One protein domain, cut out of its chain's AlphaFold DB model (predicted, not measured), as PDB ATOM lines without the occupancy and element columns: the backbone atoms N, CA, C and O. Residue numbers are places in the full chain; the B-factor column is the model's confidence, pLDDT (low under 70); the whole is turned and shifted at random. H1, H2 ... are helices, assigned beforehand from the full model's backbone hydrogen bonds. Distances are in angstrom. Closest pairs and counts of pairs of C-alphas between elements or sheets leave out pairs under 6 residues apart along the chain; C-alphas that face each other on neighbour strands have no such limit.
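What this domain is: This is residues 628 to 694 of the 1019 residues of the protein "Herpes_ori_bp domain-containing protein" of Rhizophagus sp. MUCL 43196 (UniProt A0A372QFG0). Five helices stand round a common middle as a small rounded body, with no helix through its centre. H1 packs on H4 with its residues 629 to 633, the short helices H2 and H3 make another side across a tight link, and H5 fills the side between H2 and H4. The printed part has 67 residues, with five named helices in the order H1, H2, H3, H4, H5 and no named strand, and its class is all helix. It is compact, with a radius of gyration of the C-alphas of 10.6 A and spans of 26 by 26 by 21 A.

How they stand to each other: Start with H1, residues 628 to 639, and look across to H4, residues 665 to 677: they touch through residues 629 to 633 of H1 alone, at a steep tilt of 63 degrees, the same way. Their closest C-alphas are those of Phe 629 and Ala 667, 6.1 A apart. Next find H2, residues 648 to 653, and H3, residues 655 to 661, which meet only through their link. H1 and H3 are close but not clearly touching, with the C-alphas of Phe 636 and Leu 658 closest at 7.6 A. H5, residues 687 to 693, is the hub, touching three helices. It touches H2 at a shallow tilt of 24 degrees, the same way, and the closest C-alphas are those of Leu 651 and Leu 693, 5.1 A apart. H5 and H3 only just touch, with 3 pairs of C-alphas within 8 A, the closest those of Ala 655 and Leu 693 at 4.6 A. H4 touches H5 with residues 672 to 676 alone, at a steep tilt of 46 degrees, opposite ways, and the C-alphas of Leu 675 and Ile 690 are closest at 7.0 A. H1 and H5 are apart, as are H2 and H4. In H1, H2, H3, H4 and H5 every O i to N i+4 pair is within hydrogen-bond range.

Where its parts are: Find C-alpha 628 at (17.416, 21.443, 15.934); from there H1 runs 16.2 A to C-alpha 639. H2 covers 8.9 A and H3 10.1 A. H4 begins at C-alpha 665, at (24.338, 27.895, 5.100), and is the longest helix at 18.4 A. H5 spans 10.0 A and ends at C-alpha 693, at (34.201, 30.461, 15.823).

The domain as a whole: The C-alphas of Asp 645 and Asp 664 are the two farthest apart, at 27.0 A. The printed part has no cut. The links H2 to H3 and H3 to H4 are tight, those from H1 to H2 and H4 to H5 are short, and no link is long. The mean pLDDT of the printed part is 71.5, and residues 628 to 631, 663 to 670, 673 and 676 to 684 are under 70.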
ATOM      1  N   ASN A 628      16.312  22.317  15.510       59.41
ATOM      2  CA  ASN A 628      17.416  21.443  15.934       59.41
ATOM      3  C   ASN A 628      18.794  22.124  15.914       59.41
ATOM      4  O   ASN A 628      19.661  21.721  16.681       59.41
ATOM      5  N   PHE A 629      19.029  23.128  15.062       64.69
ATOM      6  CA  PHE A 629      20.366  23.726  14.928       64.69
ATOM      7  C   PHE A 629      20.798  24.539  16.157       64.69
ATOM      8  O   PHE A 629      21.994  24.687  16.390       64.69
ATOM      9  N   VAL A 630      19.844  25.018  16.965       65.75
ATOM     10  CA  VAL A 630      20.139  25.646  18.264       65.75
ATOM     11  C   VAL A 630      20.546  24.581  19.286       65.75
ATOM     12  O   VAL A 630      21.575  24.734  19.925       65.75
ATOM     13  N   LEU A 631      19.836  23.449  19.345       69.31
ATOM     14  CA  LEU A 631      20.197  22.328  20.228       69.31
ATOM     15  C   LEU A 631      21.567  21.720  19.873       69.31
ATOM     16  O   LEU A 631      22.339  21.391  20.766       69.31
ATOM     17  N   VAL A 632      21.896  21.610  18.579       74.19
ATOM     18  CA  VAL A 632      23.225  21.162  18.115       74.19
ATOM     19  C   VAL A 632      24.320  22.152  18.527       74.19
ATOM     20  O   VAL A 632      25.397  21.727  18.935       74.19
ATOM     21  N   LEU A 633      24.050  23.461  18.470       80.50
ATOM     22  CA  LEU A 633      24.967  24.484  18.976       80.50
ATOM     23  C   LEU A 633      25.151  24.379  20.494       80.50
ATOM     24  O   LEU A 633      26.281  24.424  20.966       80.50
ATOM     25  N   GLU A 634      24.067  24.248  21.256       76.06
ATOM     26  CA  GLU A 634      24.121  24.164  22.719       76.06
ATOM     27  C   GLU A 634      24.896  22.917  23.167       76.06
ATOM     28  O   GLU A 634      25.820  23.041  23.969       76.06
ATOM     29  N   GLN A 635      24.638  21.758  22.550       79.88
ATOM     30  CA  GLN A 635      25.412  20.529  22.766       79.88
ATOM     31  C   GLN A 635      26.892  20.679  22.380       79.88
ATOM     32  O   GLN A 635      27.754  20.133  23.061       79.88
ATOM     33  N   PHE A 636      27.214  21.427  21.320       83.06
ATOM     34  CA  PHE A 636      28.600  21.682  20.917       83.06
ATOM     35  C   PHE A 636      29.341  22.597  21.906       83.06
ATOM     36  O   PHE A 636      30.472  22.312  22.295       83.06
ATOM     37  N   LEU A 637      28.691  23.682  22.340       82.31
ATOM     38  CA  LEU A 637      29.233  24.614  23.332       82.31
ATOM     39  C   LEU A 637      29.344  23.981  24.727       82.31
ATOM     40  O   LEU A 637      30.166  24.409  25.530       82.31
ATOM     41  N   GLU A 638      28.519  22.983  25.040       81.12
ATOM     42  CA  GLU A 638      28.614  22.197  26.272       81.12
ATOM     43  C   GLU A 638      29.719  21.132  26.187       81.12
ATOM     44  O   GLU A 638      30.578  21.094  27.063       81.12
ATOM     45  N   LYS A 639      29.788  20.362  25.089       84.50
ATOM     46  CA  LYS A 639      30.850  19.372  24.816       84.50
ATOM     47  C   LYS A 639      32.259  19.954  24.982       84.50
ATOM     48  O   LYS A 639      33.126  19.292  25.546       84.50
ATOM     49  N   HIS A 640      32.477  21.169  24.478       80.44
ATOM     50  CA  HIS A 640      33.787  21.832  24.453       80.44
ATOM     51  C   HIS A 640      33.960  22.913  25.535       80.44
ATOM     52  O   HIS A 640      34.914  23.682  25.484       80.44
ATOM     53  N   ASN A 641      33.052  22.997  26.518       80.00
ATOM     54  CA  ASN A 641      33.074  23.999  27.602       80.00
ATOM     55  C   ASN A 641      33.179  25.470  27.125       80.00
ATOM     56  O   ASN A 641      33.733  26.328  27.814       80.00
ATOM     57  N   LEU A 642      32.631  25.781  25.947       81.06
ATOM     58  CA  LEU A 642      32.719  27.103  25.326       81.06
ATOM     59  C   LEU A 642      31.630  28.054  25.852       81.06
ATOM     60  O   LEU A 642      30.427  27.769  25.802       81.06
ATOM     61  N   SER A 643      32.051  29.232  26.310       79.62
ATOM     62  CA  SER A 643      31.194  30.308  26.816       79.62
ATOM     63  C   SER A 643      31.492  31.637  26.111       79.62
ATOM     64  O   SER A 643      32.421  31.745  25.310       79.62
ATOM     65  N   ALA A 644      30.720  32.680  26.432       71.38
ATOM     66  CA  ALA A 644      31.008  34.038  25.968       71.38
ATOM     67  C   ALA A 644      32.379  34.561  26.454       71.38
ATOM     68  O   ALA A 644      32.936  35.476  25.841       71.38
ATOM     69  N   ASP A 645      32.945  33.961  27.505       75.00
ATOM     70  CA  ASP A 645      34.202  34.359  28.142       75.00
ATOM     71  C   ASP A 645      35.429  33.650  27.540       75.00
ATOM     72  O   ASP A 645      36.507  34.241  27.545       75.00
ATOM     73  N   SER A 646      35.262  32.473  26.912       81.75
ATOM     74  CA  SER A 646      36.331  31.684  26.261       81.75
ATOM     75  C   SER A 646      37.243  32.510  25.344       81.75
ATOM     76  O   SER A 646      36.791  33.459  24.690       81.75
ATOM     77  N   THR A 647      38.531  32.159  25.278       80.19
ATOM     78  CA  THR A 647      39.522  32.917  24.498       80.19
ATOM     79  C   THR A 647      39.318  32.746  22.990       80.19
ATOM     80  O   THR A 647      38.668  31.808  22.525       80.19
ATOM     81  N   LEU A 648      39.872  33.669  22.196       75.19
ATOM     82  CA  LEU A 648      39.810  33.594  20.730       75.19
ATOM     83  C   LEU A 648      40.509  32.335  20.188       75.19
ATOM     84  O   LEU A 648      40.046  31.759  19.210       75.19
ATOM     85  N   GLU A 649      41.563  31.872  20.859       77.00
ATOM     86  CA  GLU A 649      42.315  30.667  20.492       77.00
ATOM     87  C   GLU A 649      41.465  29.403  20.694       77.00
ATOM     88  O   GLU A 649      41.244  28.669  19.728       77.00
ATOM     89  N   GLN A 650      40.866  29.233  21.883       77.88
ATOM     90  CA  GLN A 650      39.918  28.146  22.196       77.88
ATOM     91  C   GLN A 650      38.738  28.100  21.211       77.88
ATOM     92  O   GLN A 650      38.269  27.034  20.817       77.88
ATOM     93  N   LEU A 651      38.251  29.268  20.782       79.50
ATOM     94  CA  LEU A 651      37.172  29.368  19.799       79.50
ATOM     95  C   LEU A 651      37.630  29.042  18.369       79.50
ATOM     96  O   LEU A 651      36.812  28.589  17.570       79.50
ATOM     97  N   SER A 652      38.905  29.261  18.038       78.69
ATOM     98  CA  SER A 652      39.465  28.974  16.711       78.69
ATOM     99  C   SER A 652      39.770  27.486  16.506       78.69
ATOM    100  O   SER A 652      39.495  26.954  15.431       78.69
ATOM    101  N   GLU A 653      40.244  26.795  17.546       86.44
ATOM    102  CA  GLU A 653      40.562  25.360  17.528       86.44
ATOM    103  C   GLU A 653      39.329  24.528  17.129       86.44
ATOM    104  O   GLU A 653      39.334  23.777  16.146       86.44
ATOM    105  N   HIS A 654      38.211  24.764  17.819       81.88
ATOM    106  CA  HIS A 654      36.941  24.075  17.581       81.88
ATOM    107  C   HIS A 654      36.129  24.633  16.392       81.88
ATOM    108  O   HIS A 654      35.130  24.026  15.991       81.88
ATOM    109  N   ALA A 655      36.543  25.746  15.769       79.44
ATOM    110  CA  ALA A 655      35.841  26.322  14.615       79.44
ATOM    111  C   ALA A 655      35.777  25.351  13.421       79.44
ATOM    112  O   ALA A 655      34.807  25.360  12.658       79.44
ATOM    113  N   SER A 656      36.793  24.499  13.256       75.38
ATOM    114  CA  SER A 656      36.848  23.478  12.204       75.38
ATOM    115  C   SER A 656      35.727  22.435  12.350       75.38
ATOM    116  O   SER A 656      34.970  22.206  11.404       75.38
ATOM    117  N   GLU A 657      35.554  21.878  13.551       79.69
ATOM    118  CA  GLU A 657      34.528  20.883  13.879       79.69
ATOM    119  C   GLU A 657      33.109  21.470  13.793       79.69
ATOM    120  O   GLU A 657      32.211  20.861  13.208       79.69
ATOM    121  N   LEU A 658      32.891  22.700  14.274       79.31
ATOM    122  CA  LEU A 658      31.582  23.347  14.136       79.31
ATOM    123  C   LEU A 658      31.211  23.587  12.660       79.31
ATOM    124  O   LEU A 658      30.040  23.511  12.283       79.31
ATOM    125  N   ASN A 659      32.201  23.842  11.799       71.25
ATOM    126  CA  ASN A 659      31.983  23.996  10.362       71.25
ATOM    127  C   ASN A 659      31.616  22.677   9.656       71.25
ATOM    128  O   ASN A 659      30.893  22.738   8.660       71.25
ATOM    129  N   THR A 660      32.056  21.506  10.135       76.88
ATOM    130  CA  THR A 660      31.636  20.211   9.559       76.88
ATOM    131  C   THR A 660      30.252  19.786  10.053       76.88
ATOM    132  O   THR A 660      29.462  19.264   9.269       76.88
ATOM    133  N   LEU A 661      29.906  20.099  11.308       74.38
ATOM    134  CA  LEU A 661      28.568  19.878  11.878       74.38
ATOM    135  C   LEU A 661      27.478  20.782  11.269       74.38
ATOM    136  O   LEU A 661      26.291  20.461  11.343       74.38
ATOM    137  N   LEU A 662      27.866  21.896  10.640       74.31
ATOM    138  CA  LEU A 662      26.972  22.837   9.958       74.31
ATOM    139  C   LEU A 662      27.265  22.875   8.442       74.31
ATOM    140  O   LEU A 662      27.821  23.864   7.954       74.31
ATOM    141  N   PRO A 663      26.905  21.837   7.661       55.62
ATOM    142  CA  PRO A 663      27.168  21.802   6.218       55.62
ATOM    143  C   PRO A 663      26.309  22.802   5.423       55.62
ATOM    144  O   PRO A 663      26.740  23.298   4.389       55.62
ATOM    145  N   ASP A 664      25.111  23.131   5.913       57.31
ATOM    146  CA  ASP A 664      24.170  24.055   5.272       57.31
ATOM    147  C   ASP A 664      24.367  25.517   5.734       57.31
ATOM    148  O   ASP A 664      24.609  25.807   6.912       57.31
ATOM    149  N   TRP A 665      24.220  26.468   4.808       57.34
ATOM    150  CA  TRP A 665      24.338  27.895   5.100       57.34
ATOM    151  C   TRP A 665      23.167  28.435   5.932       57.34
ATOM    152  O   TRP A 665      23.374  29.377   6.704       57.34
ATOM    153  N   MET A 666      21.964  27.851   5.829       53.50
ATOM    154  CA  MET A 666      20.834  28.252   6.672       53.50
ATOM    155  C   MET A 666      21.102  27.867   8.128       53.50
ATOM    156  O   MET A 666      20.966  28.712   9.011       53.50
ATOM    157  N   ALA A 667      21.601  26.651   8.374       65.31
ATOM    158  CA  ALA A 667      22.078  26.215   9.686       65.31
ATOM    159  C   ALA A 667      23.133  27.179  10.268       65.31
ATOM    160  O   ALA A 667      22.965  27.677  11.384       65.31
ATOM    161  N   ARG A 668      24.164  27.547   9.486       69.50
ATOM    162  CA  ARG A 668      25.179  28.548   9.890       69.50
ATOM    163  C   ARG A 668      24.567  29.914  10.213       69.50
ATOM    164  O   ARG A 668      24.990  30.566  11.166       69.50
ATOM    165  N   ARG A 669      23.565  30.363   9.446       63.72
ATOM    166  CA  ARG A 669      22.862  31.636   9.682       63.72
ATOM    167  C   ARG A 669      22.011  31.596  10.951       63.72
ATOM    168  O   ARG A 669      22.058  32.550  11.724       63.72
ATOM    169  N   CYS A 670      21.276  30.511  11.191       65.88
ATOM    170  CA  CYS A 670      20.519  30.294  12.424       65.88
ATOM    171  C   CYS A 670      21.441  30.307  13.652       65.88
ATOM    172  O   CYS A 670      21.164  31.026  14.609       65.88
ATOM    173  N   VAL A 671      22.575  29.603  13.583       73.06
ATOM    174  CA  VAL A 671      23.579  29.567  14.656       73.06
ATOM    175  C   VAL A 671      24.206  30.943  14.906       73.06
ATOM    176  O   VAL A 671      24.243  31.383  16.053       73.06
ATOM    177  N   LYS A 672      24.620  31.685  13.865       73.81
ATOM    178  CA  LYS A 672      25.127  33.061  14.045       73.81
ATOM    179  C   LYS A 672      24.088  33.982  14.696       73.81
ATOM    180  O   LYS A 672      24.449  34.784  15.555       73.81
ATOM    181  N   ILE A 673      22.807  33.859  14.339       67.94
ATOM    182  CA  ILE A 673      21.716  34.632  14.962       67.94
ATOM    183  C   ILE A 673      21.523  34.249  16.438       67.94
ATOM    184  O   ILE A 673      21.310  35.148  17.251       67.94
ATOM    185  N   ALA A 674      21.631  32.965  16.798       70.31
ATOM    186  CA  ALA A 674      21.564  32.511  18.189       70.31
ATOM    187  C   ALA A 674      22.739  33.057  19.024       70.31
ATOM    188  O   ALA A 674      22.513  33.745  20.015       70.31
ATOM    189  N   LEU A 675      23.984  32.872  18.562       72.88
ATOM    190  CA  LEU A 675      25.191  33.395  19.225       72.88
ATOM    191  C   LEU A 675      25.153  34.923  19.432       72.88
ATOM    192  O   LEU A 675      25.618  35.417  20.457       72.88
ATOM    193  N   THR A 676      24.574  35.663  18.478       68.31
ATOM    194  CA  THR A 676      24.434  37.133  18.545       68.31
ATOM    195  C   THR A 676      23.373  37.584  19.555       68.31
ATOM    196  O   THR A 676      23.473  38.680  20.097       68.31
ATOM    197  N   ARG A 677      22.328  36.780  19.788       58.41
ATOM    198  CA  ARG A 677      21.211  37.131  20.684       58.41
ATOM    199  C   ARG A 677      21.396  36.632  22.116       58.41
ATOM    200  O   ARG A 677      20.795  37.209  23.014       58.41
ATOM    201  N   GLY A 678      22.210  35.594  22.304       58.22
ATOM    202  CA  GLY A 678      22.158  34.747  23.494       58.22
ATOM    203  C   GLY A 678      20.970  33.777  23.435       58.22
ATOM    204  O   GLY A 678      19.986  34.014  22.728       58.22
ATOM    205  N   THR A 679      21.072  32.675  24.174       52.97
ATOM    206  CA  THR A 679      19.906  31.892  24.611       52.97
ATOM    207  C   THR A 679      19.633  32.234  26.073       52.97
ATOM    208  O   THR A 679      20.498  32.813  26.731       52.97
ATOM    209  N   ASP A 680      18.440  31.934  26.591       46.69
ATOM    210  CA  ASP A 680      17.928  32.541  27.835       46.69
ATOM    211  C   ASP A 680      18.800  32.313  29.097       46.69
ATOM    212  O   ASP A 680      18.577  32.967  30.111       46.69
ATOM    213  N   ASN A 681      19.813  31.434  29.034       50.06
ATOM    214  CA  ASN A 681      20.765  31.142  30.113       50.06
ATOM    215  C   ASN A 681      22.262  31.365  29.762       50.06
ATOM    216  O   ASN A 681      23.118  30.986  30.560       50.06
ATOM    217  N   ARG A 682      22.630  31.943  28.603       52.03
ATOM    218  CA  ARG A 682      24.041  32.273  28.269       52.03
ATOM    219  C   ARG A 682      24.179  33.642  27.592       52.03
ATOM    220  O   ARG A 682      23.433  33.974  26.674       52.03
ATOM    221  N   CYS A 683      25.189  34.411  28.013       54.88
ATOM    222  CA  CYS A 683      25.541  35.711  27.435       54.88
ATOM    223  C   CYS A 683      25.779  35.636  25.914       54.88
ATOM    224  O   CYS A 683      26.335  34.663  25.405       54.88
ATOM    225  N   SER A 684      25.401  36.692  25.188       69.06
ATOM    226  CA  SER A 684      25.686  36.832  23.754       69.06
ATOM    227  C   SER A 684      27.190  36.953  23.491       69.06
ATOM    228  O   SER A 684      27.886  37.697  24.183       69.06
ATOM    229  N   PHE A 685      27.684  36.282  22.452       75.12
ATOM    230  CA  PHE A 685      29.093  36.342  22.064       75.12
ATOM    231  C   PHE A 685      29.422  37.679  21.383       75.12
ATOM    232  O   PHE A 685      28.608  38.222  20.629       75.12
ATOM    233  N   SER A 686      30.637  38.201  21.592       74.19
ATOM    234  CA  SER A 686      31.101  39.379  20.848       74.19
ATOM    235  C   SER A 686      31.236  39.061  19.355       74.19
ATOM    236  O   SER A 686      31.482  37.921  18.956       74.19
ATOM    237  N   LYS A 687      31.102  40.086  18.508       70.75
ATOM    238  CA  LYS A 687      31.173  39.937  17.049       70.75
ATOM    239  C   LYS A 687      32.477  39.270  16.590       70.75
ATOM    240  O   LYS A 687      32.426  38.403  15.724       70.75
ATOM    241  N   GLU A 688      33.617  39.625  17.185       71.50
ATOM    242  CA  GLU A 688      34.915  38.996  16.891       71.50
ATOM    243  C   GLU A 688      34.943  37.513  17.283       71.50
ATOM    244  O   GLU A 688      35.365  36.678  16.483       71.50
ATOM    245  N   LYS A 689      34.420  37.156  18.466       77.56
ATOM    246  CA  LYS A 689      34.318  35.754  18.907       77.56
ATOM    247  C   LYS A 689      33.409  34.929  17.979       77.56
ATOM    248  O   LYS A 689      33.759  33.802  17.636       77.56
ATOM    249  N   ILE A 690      32.301  35.498  17.489       74.44
ATOM    250  CA  ILE A 690      31.418  34.852  16.493       74.44
ATOM    251  C   ILE A 690      32.114  34.692  15.134       74.44
ATOM    252  O   ILE A 690      31.942  33.669  14.472       74.44
ATOM    253  N   GLU A 691      32.880  35.690  14.691       70.06
ATOM    254  CA  GLU A 691      33.614  35.617  13.423       70.06
ATOM    255  C   GLU A 691      34.835  34.683  13.496       70.06
ATOM    256  O   GLU A 691      35.200  34.116  12.471       70.06
ATOM    257  N   THR A 692      35.388  34.439  14.687       76.25
ATOM    258  CA  THR A 692      36.465  33.458  14.923       76.25
ATOM    259  C   THR A 692      35.936  32.022  14.993       76.25
ATOM    260  O   THR A 692      36.485  31.138  14.343       76.25
ATOM    261  N   LEU A 693      34.830  31.787  15.712       74.88
ATOM    262  CA  LEU A 693      34.201  30.461  15.823       74.88
ATOM    263  C   LEU A 693      33.489  30.032  14.520       74.88
ATOM    264  O   LEU A 693      33.390  28.846  14.207       74.88
ATOM    265  N   LEU A 694      32.975  30.993  13.743       71.44
ATOM    266  CA  LEU A 694      32.313  30.759  12.455       71.44
ATOM    267  C   LEU A 694      32.844  31.718  11.372       71.44
ATOM    268  O   LEU A 694      32.117  32.632  10.949       71.44
TER     269      LEU A 694